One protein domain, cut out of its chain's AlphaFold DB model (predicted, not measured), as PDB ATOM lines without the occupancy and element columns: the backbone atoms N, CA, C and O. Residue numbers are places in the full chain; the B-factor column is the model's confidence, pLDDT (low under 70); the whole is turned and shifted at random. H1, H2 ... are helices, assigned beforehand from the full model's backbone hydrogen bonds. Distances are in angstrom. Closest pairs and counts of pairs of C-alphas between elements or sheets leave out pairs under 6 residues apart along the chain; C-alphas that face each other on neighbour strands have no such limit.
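Overview. This is residues 8 to 95 of the 95 residues of an uncharacterized protein of Sphingomonadaceae bacterium (UniProt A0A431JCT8). Little regular structure is present: H3 and H2 make a small head, from which two long winding arms run, with H1 and H4 at their tips. Residues 8 to 14 and 66 to 95, among others, stick out. The printed part has 88 residues with four named helices, H1 to H4 in chain order, and no named strand; the class is all helix, with 33 residues in named elements. It is extended and flat, with radius of gyration of the C-alphas 23.3 A and spans 62 by 46 by 18 A.

Along the chain. H3, residues 50 to 61, is 15.8 A long and begins at C-alpha 50 (86.376, 14.987, 16.433). H2 is residues 37 to 45, 12.2 A; H1 residues 8 to 12, 6.1 A; H4 residues 87 to 93, 10.2 A, ending at C-alpha 93 (99.045, -5.503, -26.078).

Arrangement. H3 touches H2 with residues 52 to 56 alone; the closest C-alphas, of Ile 39 and Ala 52, are 5.7 A apart. They run opposite ways at a steep tilt of 46 degrees. H1 and H4 touch no helix. Every O i to N i+4 pair in H1, H2, H3 and H4 is within hydrogen-bond range.

Size, cuts and confidence. The farthest C-alphas, of Glu 20 and Lys 95, are 67.5 A apart. The printed part has no cut. Links H1 to H2 and H3 to H4 are long. Low-confidence residues, under 70, include 16 to 33 and 63 to 77.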
ATOM      1  N   ARG A   8      83.012 -30.393  26.643       70.94
ATOM      2  CA  ARG A   8      84.396 -30.095  26.236       70.94
ATOM      3  C   ARG A   8      84.520 -29.838  24.736       70.94
ATOM      4  O   ARG A   8      85.399 -29.097  24.311       70.94
ATOM      5  N   ALA A   9      83.661 -30.462  23.928       75.31
ATOM      6  CA  ALA A   9      83.616 -30.194  22.496       75.31
ATOM      7  C   ALA A   9      83.032 -28.800  22.225       75.31
ATOM      8  O   ALA A   9      83.555 -28.087  21.374       75.31
ATOM      9  N   LEU A  10      82.007 -28.392  22.979       71.81
ATOM     10  CA  LEU A  10      81.446 -27.038  22.906       71.81
ATOM     11  C   LEU A  10      82.447 -25.975  23.375       71.81
ATOM     12  O   LEU A  10      82.572 -24.941  22.727       71.81
ATOM     13  N   ASP A  11      83.196 -26.267  24.433       67.00
ATOM     14  CA  ASP A  11      84.232 -25.391  24.987       67.00
ATOM     15  C   ASP A  11      85.398 -25.190  24.004       67.00
ATOM     16  O   ASP A  11      85.811 -24.073  23.721       67.00
ATOM     17  N   SER A  12      85.843 -26.264  23.336       69.88
ATOM     18  CA  SER A  12      86.893 -26.181  22.305       69.88
ATOM     19  C   SER A  12      86.504 -25.386  21.050       69.88
ATOM     20  O   SER A  12      87.374 -24.982  20.280       69.88
ATOM     21  N   LEU A  13      85.201 -25.194  20.827       73.62
ATOM     22  CA  LEU A  13      84.641 -24.403  19.731       73.62
ATOM     23  C   LEU A  13      84.343 -22.955  20.158       73.62
ATOM     24  O   LEU A  13      84.020 -22.130  19.300       73.62
ATOM     25  N   SER A  14      84.436 -22.639  21.454       67.19
ATOM     26  CA  SER A  14      84.205 -21.297  21.976       67.19
ATOM     27  C   SER A  14      85.436 -20.422  21.755       67.19
ATOM     28  O   SER A  14      86.530 -20.698  22.237       67.19
ATOM     29  N   VAL A  15      85.251 -19.340  21.002       71.12
ATOM     30  CA  VAL A  15      86.222 -18.237  20.869       71.12
ATOM     31  C   VAL A  15      85.910 -17.117  21.867       71.12
ATOM     32  O   VAL A  15      86.763 -16.277  22.153       71.12
ATOM     33  N   ALA A  16      84.691 -17.104  22.417       59.22
ATOM     34  CA  ALA A  16      84.320 -16.175  23.467       59.22
ATOM     35  C   ALA A  16      85.011 -16.592  24.773       59.22
ATOM     36  O   ALA A  16      84.970 -17.775  25.119       59.22
ATOM     37  N   PRO A  17      85.627 -15.650  25.504       56.56
ATOM     38  CA  PRO A  17      86.191 -15.955  26.804       56.56
ATOM     39  C   PRO A  17      85.089 -16.414  27.762       56.56
ATOM     40  O   PRO A  17      84.014 -15.812  27.814       56.56
ATOM     41  N   ASP A  18      85.362 -17.475  28.518       55.28
ATOM     42  CA  ASP A  18      84.400 -18.084  29.436       55.28
ATOM     43  C   ASP A  18      83.812 -17.037  30.391       55.28
ATOM     44  O   ASP A  18      84.511 -16.135  30.856       55.28
ATOM     45  N   GLY A  19      82.519 -17.150  30.705       52.59
ATOM     46  CA  GLY A  19      81.724 -16.118  31.394       52.59
ATOM     47  C   GLY A  19      82.190 -15.690  32.798       52.59
ATOM     48  O   GLY A  19      81.688 -14.701  33.319       52.59
ATOM     49  N   GLU A  20      83.169 -16.376  33.391       50.56
ATOM     50  CA  GLU A  20      83.851 -15.977  34.637       50.56
ATOM     51  C   GLU A  20      85.140 -15.168  34.365       50.56
ATOM     52  O   GLU A  20      85.592 -14.387  35.197       50.56
ATOM     53  N   GLN A  21      85.734 -15.330  33.180       48.00
ATOM     54  CA  GLN A  21      86.924 -14.618  32.721       48.00
ATOM     55  C   GLN A  21      86.557 -13.310  32.010       48.00
ATOM     56  O   GLN A  21      87.287 -12.337  32.136       48.00
ATOM     57  N   ALA A  22      85.402 -13.214  31.348       50.09
ATOM     58  CA  ALA A  22      84.945 -11.956  30.741       50.09
ATOM     59  C   ALA A  22      84.778 -10.805  31.761       50.09
ATOM     60  O   ALA A  22      84.884  -9.635  31.403       50.09
ATOM     61  N   SER A  23      84.538 -11.123  33.039       48.75
ATOM     62  CA  SER A  23      84.406 -10.137  34.119       48.75
ATOM     63  C   SER A  23      85.727  -9.810  34.830       48.75
ATOM     64  O   SER A  23      85.772  -8.833  35.576       48.75
ATOM     65  N   ASN A  24      86.793 -10.592  34.605       47.59
ATOM     66  CA  ASN A  24      88.060 -10.475  35.340       47.59
ATOM     67  C   ASN A  24      89.319 -10.724  34.480       47.59
ATOM     68  O   ASN A  24      90.398 -10.994  35.007       47.59
ATOM     69  N   GLN A  25      89.196 -10.658  33.152       52.56
ATOM     70  CA  GLN A  25      90.322 -10.739  32.232       52.56
ATOM     71  C   GLN A  25      91.113  -9.445  32.317       52.56
ATOM     72  O   GLN A  25      90.730  -8.404  31.781       52.56
ATOM     73  N   GLU A  26      92.254  -9.528  32.992       57.06
ATOM     74  CA  GLU A  26      93.375  -8.646  32.718       57.06
ATOM     75  C   GLU A  26      93.558  -8.583  31.196       57.06
ATOM     76  O   GLU A  26      93.849  -9.587  30.541       57.06
ATOM     77  N   ARG A  27      93.278  -7.396  30.648       56.03
ATOM     78  CA  ARG A  27      93.358  -7.050  29.229       56.03
ATOM     79  C   ARG A  27      94.635  -7.637  28.639       56.03
ATOM     80  O   ARG A  27      95.733  -7.278  29.064       56.03
ATOM     81  N   ASN A  28      94.503  -8.574  27.700       64.06
ATOM     82  CA  ASN A  28      95.675  -9.180  27.089       64.06
ATOM     83  C   ASN A  28      96.393  -8.084  26.283       64.06
ATOM     84  O   ASN A  28      95.772  -7.528  25.383       64.06
ATOM     85  N   PRO A  29      97.680  -7.785  26.524       63.88
ATOM     86  CA  PRO A  29      98.388  -6.698  25.836       63.88
ATOM     87  C   PRO A  29      98.531  -6.911  24.320       63.88
ATOM     88  O   PRO A  29      99.021  -6.041  23.612       63.88
ATOM     89  N   ARG A  30      98.140  -8.083  23.802       66.38
ATOM     90  CA  ARG A  30      98.040  -8.352  22.361       66.38
ATOM     91  C   ARG A  30      96.708  -7.900  21.746       66.38
ATOM     92  O   ARG A  30      96.575  -7.948  20.529       66.38
ATOM     93  N   GLN A  31      95.726  -7.523  22.562       68.19
ATOM     94  CA  GLN A  31      94.410  -7.037  22.150       68.19
ATOM     95  C   GLN A  31      94.401  -5.506  22.207       68.19
ATOM     96  O   GLN A  31      93.855  -4.913  23.126       68.19
ATOM     97  N   ASP A  32      95.051  -4.886  21.223       67.06
ATOM     98  CA  ASP A  32      95.177  -3.422  21.122       67.06
ATOM     99  C   ASP A  32      93.918  -2.756  20.527       67.06
ATOM    100  O   ASP A  32      93.661  -1.569  20.709       67.06
ATOM    101  N   ALA A  33      93.077  -3.540  19.841       67.38
ATOM    102  CA  ALA A  33      91.847  -3.047  19.230       67.38
ATOM    103  C   ALA A  33      90.896  -2.451  20.288       67.38
ATOM    104  O   ALA A  33      90.448  -3.153  21.200       67.38
ATOM    105  N   GLY A  34      90.583  -1.157  20.156       70.38
ATOM    106  CA  GLY A  34      89.705  -0.428  21.075       70.38
ATOM    107  C   GLY A  34      90.323  -0.082  22.427       70.38
ATOM    108  O   GLY A  34      89.585   0.305  23.335       70.38
ATOM    109  N   GLN A  35      91.643  -0.225  22.592       74.38
ATOM    110  CA  GLN A  35      92.335   0.030  23.862       74.38
ATOM    111  C   GLN A  35      93.501   1.019  23.759       74.38
ATOM    112  O   GLN A  35      94.190   1.213  24.760       74.38
ATOM    113  N   ASP A  36      93.685   1.689  22.618       82.75
ATOM    114  CA  ASP A  36      94.786   2.633  22.414       82.75
ATOM    115  C   ASP A  36      94.804   3.729  23.501       82.75
ATOM    116  O   ASP A  36      93.900   4.568  23.630       82.75
ATOM    117  N   GLU A  37      95.866   3.720  24.309       86.75
ATOM    118  CA  GLU A  37      96.092   4.672  25.395       86.75
ATOM    119  C   GLU A  37      96.191   6.115  24.877       86.75
ATOM    120  O   GLU A  37      95.757   7.044  25.561       86.75
ATOM    121  N   ALA A  38      96.702   6.323  23.660       87.88
ATOM    122  CA  ALA A  38      96.852   7.646  23.067       87.88
ATOM    123  C   ALA A  38      95.508   8.244  22.625       87.88
ATOM    124  O   ALA A  38      95.313   9.457  22.725       87.88
ATOM    125  N   ILE A  39      94.566   7.423  22.148       86.12
ATOM    126  CA  ILE A  39      93.195   7.869  21.843       86.12
ATOM    127  C   ILE A  39      92.472   8.237  23.142       86.12
ATOM    128  O   ILE A  39      91.857   9.303  23.228       86.12
ATOM    129  N   ASN A  40      92.605   7.400  24.173       88.06
ATOM    130  CA  ASN A  40      91.989   7.641  25.477       88.06
ATOM    131  C   ASN A  40      92.516   8.919  26.141       88.06
ATOM    132  O   ASN A  40      91.720   9.733  26.606       88.06
ATOM    133  N   ALA A  41      93.832   9.147  26.116       91.44
ATOM    134  CA  ALA A  41      94.433  10.370  26.642       91.44
ATOM    135  C   ALA A  41      93.927  11.627  25.911       91.44
ATOM    136  O   ALA A  41      93.597  12.622  26.557       91.44
ATOM    137  N   ARG A  42      93.798  11.575  24.574       90.81
ATOM    138  CA  ARG A  42      93.253  12.689  23.773       90.81
ATOM    139  C   ARG A  42      91.788  12.983  24.104       90.81
ATOM    140  O   ARG A  42      91.414  14.148  24.203       90.81
ATOM    141  N   LEU A  43      90.970  11.950  24.310       90.88
ATOM    142  CA  LEU A  43      89.565  12.104  24.706       90.88
ATOM    143  C   LEU A  43      89.401  12.623  26.138       90.88
ATOM    144  O   LEU A  43      88.470  13.381  26.399       90.88
ATOM    145  N   GLU A  44      90.280  12.224  27.059       92.69
ATOM    146  CA  GLU A  44      90.272  12.721  28.437       92.69
ATOM    147  C   GLU A  44      90.672  14.202  28.498       92.69
ATOM    148  O   GLU A  44      90.039  14.985  29.208       92.69
ATOM    149  N   GLU A  45      91.674  14.608  27.713       95.19
ATOM    150  CA  GLU A  45      92.086  16.009  27.597       95.19
ATOM    151  C   GLU A  45      91.035  16.865  26.869       95.19
ATOM    152  O   GLU A  45      90.730  17.980  27.303       95.19
ATOM    153  N   ASN A  46      90.456  16.352  25.777       94.12
ATOM    154  CA  ASN A  46      89.443  17.049  24.991       94.12
ATOM    155  C   ASN A  46      88.339  16.103  24.473       94.12
ATOM    156  O   ASN A  46      88.431  15.568  23.365       94.12
ATOM    157  N   PRO A  47      87.219  15.983  25.205       91.12
ATOM    158  CA  PRO A  47      86.100  15.121  24.815       91.12
ATOM    159  C   PRO A  47      85.392  15.540  23.516       91.12
ATOM    160  O   PRO A  47      84.643  14.759  22.931       91.12
ATOM    161  N   GLU A  48      85.579  16.787  23.075       93.88
ATOM    162  CA  GLU A  48      84.962  17.349  21.866       93.88
ATOM    163  C   GLU A  48      85.832  17.127  20.614       93.88
ATOM    164  O   GLU A  48      85.424  17.495  19.507       93.88
ATOM    165  N   ASP A  49      87.030  16.552  20.775       94.94
ATOM    166  CA  ASP A  49      87.950  16.267  19.677       94.94
ATOM    167  C   ASP A  49      87.309  15.277  18.694       94.94
ATOM    168  O   ASP A  49      87.021  14.119  19.007       94.94
ATOM    169  N   LYS A  50      87.045  15.763  17.480       93.00
ATOM    170  CA  LYS A  50      86.376  14.987  16.433       93.00
ATOM    171  C   LYS A  50      87.247  13.851  15.924       93.00
ATOM    172  O   LYS A  50      86.691  12.812  15.578       93.00
ATOM    173  N   ASP A  51      88.558  14.050  15.891       91.88
ATOM    174  CA  ASP A  51      89.496  13.058  15.384       91.88
ATOM    175  C   ASP A  51      89.614  11.930  16.411       91.88
ATOM    176  O   ASP A  51      89.393  10.772  16.075       91.88
ATOM    177  N   ALA A  52      89.792  12.259  17.696       91.06
ATOM    178  CA  ALA A  52      89.853  11.247  18.755       91.06
ATOM    179  C   ALA A  52      88.538  10.449  18.896       91.06
ATOM    180  O   ALA A  52      88.554   9.241  19.142       91.06
ATOM    181  N   ARG A  53      87.381  11.095  18.691       91.06
ATOM    182  CA  ARG A  53      86.072  10.414  18.663       91.06
ATOM    183  C   ARG A  53      85.888   9.527  17.439       91.06
ATOM    184  O   ARG A  53      85.239   8.489  17.550       91.06
ATOM    185  N   LEU A  54      86.392   9.954  16.282       91.69
ATOM    186  CA  LEU A  54      86.365   9.152  15.065       91.69
ATOM    187  C   LEU A  54      87.241   7.913  15.231       91.69
ATOM    188  O   LEU A  54      86.761   6.822  14.943       91.69
ATOM    189  N   ASP A  55      88.460   8.080  15.741       89.19
ATOM    190  CA  ASP A  55      89.397   6.986  15.991       89.19
ATOM    191  C   ASP A  55      88.773   5.956  16.959       89.19
ATOM    192  O   ASP A  55      88.648   4.779  16.626       89.19
ATOM    193  N   ALA A  56      88.243   6.409  18.105       87.69
ATOM    194  CA  ALA A  56      87.565   5.533  19.067       87.69
ATOM    195  C   ALA A  56      86.311   4.854  18.489       87.69
ATOM    196  O   ALA A  56      86.013   3.701  18.805       87.69
ATOM    197  N   GLY A  57      85.550   5.569  17.658       87.75
ATOM    198  CA  GLY A  57      84.379   5.023  16.980       87.75
ATOM    199  C   GLY A  57      84.746   3.977  15.929       87.75
ATOM    200  O   GLY A  57      84.030   2.988  15.790       87.75
ATOM    201  N   LEU A  58      85.860   4.169  15.216       85.75
ATOM    202  CA  LEU A  58      86.361   3.220  14.231       85.75
ATOM    203  C   LEU A  58      86.715   1.897  14.912       85.75
ATOM    204  O   LEU A  58      86.201   0.860  14.496       85.75
ATOM    205  N   ASP A  59      87.469   1.951  16.007       83.38
ATOM    206  CA  ASP A  59      87.853   0.770  16.782       83.38
ATOM    207  C   ASP A  59      86.647  -0.001  17.331       83.38
ATOM    208  O   ASP A  59      86.600  -1.226  17.258       83.38
ATOM    209  N   GLN A  60      85.638   0.712  17.841       80.06
ATOM    210  CA  GLN A  60      84.402   0.103  18.349       80.06
ATOM    211  C   GLN A  60      83.510  -0.460  17.234       80.06
ATOM    212  O   GLN A  60      82.712  -1.362  17.479       80.06
ATOM    213  N   SER A  61      83.606   0.098  16.024       80.31
ATOM    214  CA  SER A  61      82.832  -0.346  14.859       80.31
ATOM    215  C   SER A  61      83.432  -1.561  14.161       80.31
ATOM    216  O   SER A  61      82.742  -2.210  13.371       80.31
ATOM    217  N   MET A  62      84.705  -1.866  14.430       78.25
ATOM    218  CA  MET A  62      85.322  -3.092  13.958       78.25
ATOM    219  C   MET A  62      84.736  -4.258  14.747       78.25
ATOM    220  O   MET A  62      85.095  -4.519  15.892       78.25
ATOM    221  N   ASP A  63      83.806  -4.963  14.112       66.31
ATOM    222  CA  ASP A  63      83.318  -6.232  14.615       66.31
ATOM    223  C   ASP A  63      84.473  -7.243  14.572       66.31
ATOM    224  O   ASP A  63      84.846  -7.751  13.514       66.31
ATOM    225  N   ALA A  64      85.057  -7.542  15.733       63.88
ATOM    226  CA  ALA A  64      86.048  -8.608  15.886       63.88
ATOM    227  C   ALA A  64      85.476 -10.008  15.554       63.88
ATOM    228  O   ALA A  64      86.190 -11.004  15.653       63.88
ATOM    229  N   SER A  65      84.197 -10.091  15.168       62.12
ATOM    230  CA  SER A  65      83.513 -11.275  14.655       62.12
ATOM    231  C   SER A  65      83.762 -11.568  13.166       62.12
ATOM    232  O   SER A  65      83.043 -12.417  12.631       62.12
ATOM    233  N   ASP A  66      84.715 -10.935  12.461       63.16
ATOM    234  CA  ASP A  66      85.071 -11.438  11.120       63.16
ATOM    235  C   ASP A  66      85.533 -12.900  11.272       63.16
ATOM    236  O   ASP A  66      86.533 -13.162  11.956       63.16
ATOM    237  N   PRO A  67      84.770 -13.888  10.761       64.38
ATOM    238  CA  PRO A  67      85.095 -15.284  10.981       64.38
ATOM    239  C   PRO A  67      86.501 -15.573  10.462       64.38
ATOM    240  O   PRO A  67      86.935 -15.014   9.455       64.38
ATOM    241  N   LEU A  68      87.202 -16.502  11.125       66.56
ATOM    242  CA  LEU A  68      88.458 -17.059  10.620       66.56
ATOM    243  C   LEU A  68      88.309 -17.320   9.121       66.56
ATOM    244  O   LEU A  68      87.408 -18.060   8.718       66.56
ATOM    245  N   SER A  69      89.171 -16.681   8.323       65.19
ATOM    246  CA  SER A  69      89.149 -16.761   6.865       65.19
ATOM    247  C   SER A  69      88.866 -18.199   6.424       65.19
ATOM    248  O   SER A  69      89.662 -19.110   6.658       65.19
ATOM    249  N   SER A  70      87.686 -18.419   5.834       60.59
ATOM    250  CA  SER A  70      87.203 -19.764   5.488       60.59
ATOM    251  C   SER A  70      88.077 -20.441   4.423       60.59
ATOM    252  O   SER A  70      88.004 -21.652   4.210       60.59
ATOM    253  N   THR A  71      88.970 -19.685   3.781       63.91
ATOM    254  CA  THR A  71      89.982 -20.214   2.874       63.91
ATOM    255  C   THR A  71      91.166 -20.763   3.670       63.91
ATOM    256  O   THR A  71      92.222 -20.143   3.765       63.91
ATOM    257  N   GLN A  72      90.998 -21.950   4.247       64.81
ATOM    258  CA  GLN A  72      92.118 -22.760   4.724       64.81
ATOM    259  C   GLN A  72      93.022 -23.127   3.527       64.81
ATOM    260  O   GLN A  72      92.558 -23.837   2.630       64.81
ATOM    261  N   PRO A  73      94.320 -22.761   3.507       62.38
ATOM    262  CA  PRO A  73      95.256 -23.306   2.519       62.38
ATOM    263  C   PRO A  73      95.526 -24.810   2.728       62.38
ATOM    264  O   PRO A  73      96.144 -25.455   1.889       62.38
ATOM    265  N   VAL A  74      95.026 -25.414   3.814       56.03
ATOM    266  CA  VAL A  74      95.232 -26.835   4.156       56.03
ATOM    267  C   VAL A  74      94.696 -27.807   3.093       56.03
ATOM    268  O   VAL A  74      95.208 -28.921   2.979       56.03
ATOM    269  N   HIS A  75      93.710 -27.407   2.280       56.94
ATOM    270  CA  HIS A  75      93.147 -28.263   1.224       56.94
ATOM    271  C   HIS A  75      93.727 -28.019  -0.178       56.94
ATOM    272  O   HIS A  75      93.392 -28.754  -1.104       56.94
ATOM    273  N   SER A  76      94.616 -27.036  -0.344       60.81
ATOM    274  CA  SER A  76      95.304 -26.761  -1.609       60.81
ATOM    275  C   SER A  76      96.782 -26.510  -1.321       60.81
ATOM    276  O   SER A  76      97.216 -25.386  -1.095       60.81
ATOM    277  N   GLN A  77      97.545 -27.603  -1.253       64.12
ATOM    278  CA  GLN A  77      99.009 -27.572  -1.114       64.12
ATOM    279  C   GLN A  77      99.702 -27.240  -2.439       64.12
ATOM    280  O   GLN A  77     100.894 -26.940  -2.458       64.12
ATOM    281  N   ASP A  78      98.953 -27.291  -3.537       73.69
ATOM    282  CA  ASP A  78      99.439 -26.907  -4.845       73.69
ATOM    283  C   ASP A  78      99.292 -25.392  -5.020       73.69
ATOM    284  O   ASP A  78      98.257 -24.822  -4.651       73.69
ATOM    285  N   PRO A  79     100.307 -24.711  -5.583       72.94
ATOM    286  CA  PRO A  79     100.163 -23.328  -6.002       72.94
ATOM    287  C   PRO A  79      98.897 -23.163  -6.842       72.94
ATOM    288  O   PRO A  79      98.583 -24.022  -7.672       72.94
ATOM    289  N   ALA A  80      98.194 -22.041  -6.662       71.00
ATOM    290  CA  ALA A  80      97.092 -21.694  -7.547       71.00
ATOM    291  C   ALA A  80      97.563 -21.818  -9.008       71.00
ATOM    292  O   ALA A  80      98.693 -21.408  -9.311       71.00
ATOM    293  N   PRO A  81      96.744 -22.395  -9.908       72.88
ATOM    294  CA  PRO A  81      97.135 -22.547 -11.298       72.88
ATOM    295  C   PRO A  81      97.548 -21.178 -11.833       72.88
ATOM    296  O   PRO A  81      96.793 -20.209 -11.722       72.88
ATOM    297  N   SER A  82      98.772 -21.087 -12.362       75.06
ATOM    298  CA  SER A  82      99.272 -19.843 -12.943       75.06
ATOM    299  C   SER A  82      98.254 -19.340 -13.961       75.06
ATOM    300  O   SER A  82      97.747 -20.143 -14.747       75.06
ATOM    301  N   SER A  83      97.991 -18.036 -13.993       69.75
ATOM    302  CA  SER A  83      97.004 -17.398 -14.876       69.75
ATOM    303  C   SER A  83      97.332 -17.484 -16.378       69.75
ATOM    304  O   SER A  83      96.739 -16.766 -17.176       69.75
ATOM    305  N   GLY A  84      98.249 -18.371 -16.779       74.75
ATOM    306  CA  GLY A  84      98.601 -18.627 -18.169       74.75
ATOM    307  C   GLY A  84      99.225 -17.406 -18.825       74.75
ATOM    308  O   GLY A  84      98.823 -17.054 -19.928       74.75
ATOM    309  N   TYR A  85     100.150 -16.732 -18.128       77.12
ATOM    310  CA  TYR A  85     100.869 -15.596 -18.695       77.12
ATOM    311  C   TYR A  85     101.502 -15.998 -20.033       77.12
ATOM    312  O   TYR A  85     102.377 -16.862 -20.079       77.12
ATOM    313  N   ASP A  86     101.014 -15.383 -21.106       79.75
ATOM    314  CA  ASP A  86     101.489 -15.574 -22.469       79.75
ATOM    315  C   ASP A  86     102.317 -14.343 -22.851       79.75
ATOM    316  O   ASP A  86     101.793 -13.241 -23.045       79.75
ATOM    317  N   GLU A  87     103.633 -14.545 -22.909       79.50
ATOM    318  CA  GLU A  87     104.613 -13.504 -23.218       79.50
ATOM    319  C   GLU A  87     104.372 -12.837 -24.577       79.50
ATOM    320  O   GLU A  87     104.647 -11.644 -24.735       79.50
ATOM    321  N   ASP A  88     103.868 -13.577 -25.563       80.81
ATOM    322  CA  ASP A  88     103.627 -13.052 -26.904       80.81
ATOM    323  C   ASP A  88     102.322 -12.257 -26.952       80.81
ATOM    324  O   ASP A  88     102.283 -11.156 -27.518       80.81
ATOM    325  N   ALA A  89     101.274 -12.759 -26.293       83.12
ATOM    326  CA  ALA A  89     100.003 -12.052 -26.165       83.12
ATOM    327  C   ALA A  89     100.157 -10.729 -25.396       83.12
ATOM    328  O   ALA A  89      99.565  -9.718 -25.784       83.12
ATOM    329  N   GLU A  90     100.971 -10.701 -24.339       82.62
ATOM    330  CA  GLU A  90     101.174  -9.487 -23.549       82.62
ATOM    331  C   GLU A  90     102.017  -8.449 -24.304       82.62
ATOM    332  O   GLU A  90     101.686  -7.263 -24.333       82.62
ATOM    333  N   ARG A  91     103.059  -8.889 -25.016       83.50
ATOM    334  CA  ARG A  91     103.890  -8.011 -25.856       83.50
ATOM    335  C   ARG A  91     103.101  -7.387 -27.007       83.50
ATOM    336  O   ARG A  91     103.389  -6.258 -27.401       83.50
ATOM    337  N   ALA A  92     102.102  -8.095 -27.535       85.12
ATOM    338  CA  ALA A  92     101.198  -7.572 -28.556       85.12
ATOM    339  C   ALA A  92     100.249  -6.484 -28.023       85.12
ATOM    340  O   ALA A  92      99.869  -5.600 -28.785       85.12
ATOM    341  N   ARG A  93      99.889  -6.520 -26.733       79.88
ATOM    342  CA  ARG A  93      99.045  -5.503 -26.078       79.88
ATOM    343  C   ARG A  93      99.804  -4.243 -25.662       79.88
ATOM    344  O   ARG A  93      99.175  -3.222 -25.413       79.88
ATOM    345  N   GLN A  94     101.132  -4.315 -25.566       77.81
ATOM    346  CA  GLN A  94     101.999  -3.186 -25.198       77.81
ATOM    347  C   GLN A  94     102.455  -2.329 -26.396       77.81
ATOM    348  O   GLN A  94     103.271  -1.424 -26.221       77.81
ATOM    349  N   LYS A  95     101.963  -2.612 -27.607       59.91
ATOM    350  CA  LYS A  95     102.153  -1.781 -28.807       59.91
ATOM    351  C   LYS A  95     100.961  -0.866 -29.034       59.91
ATOM    352  O   LYS A  95     101.212   0.269 -29.492       59.91
TER     353      LYS A  95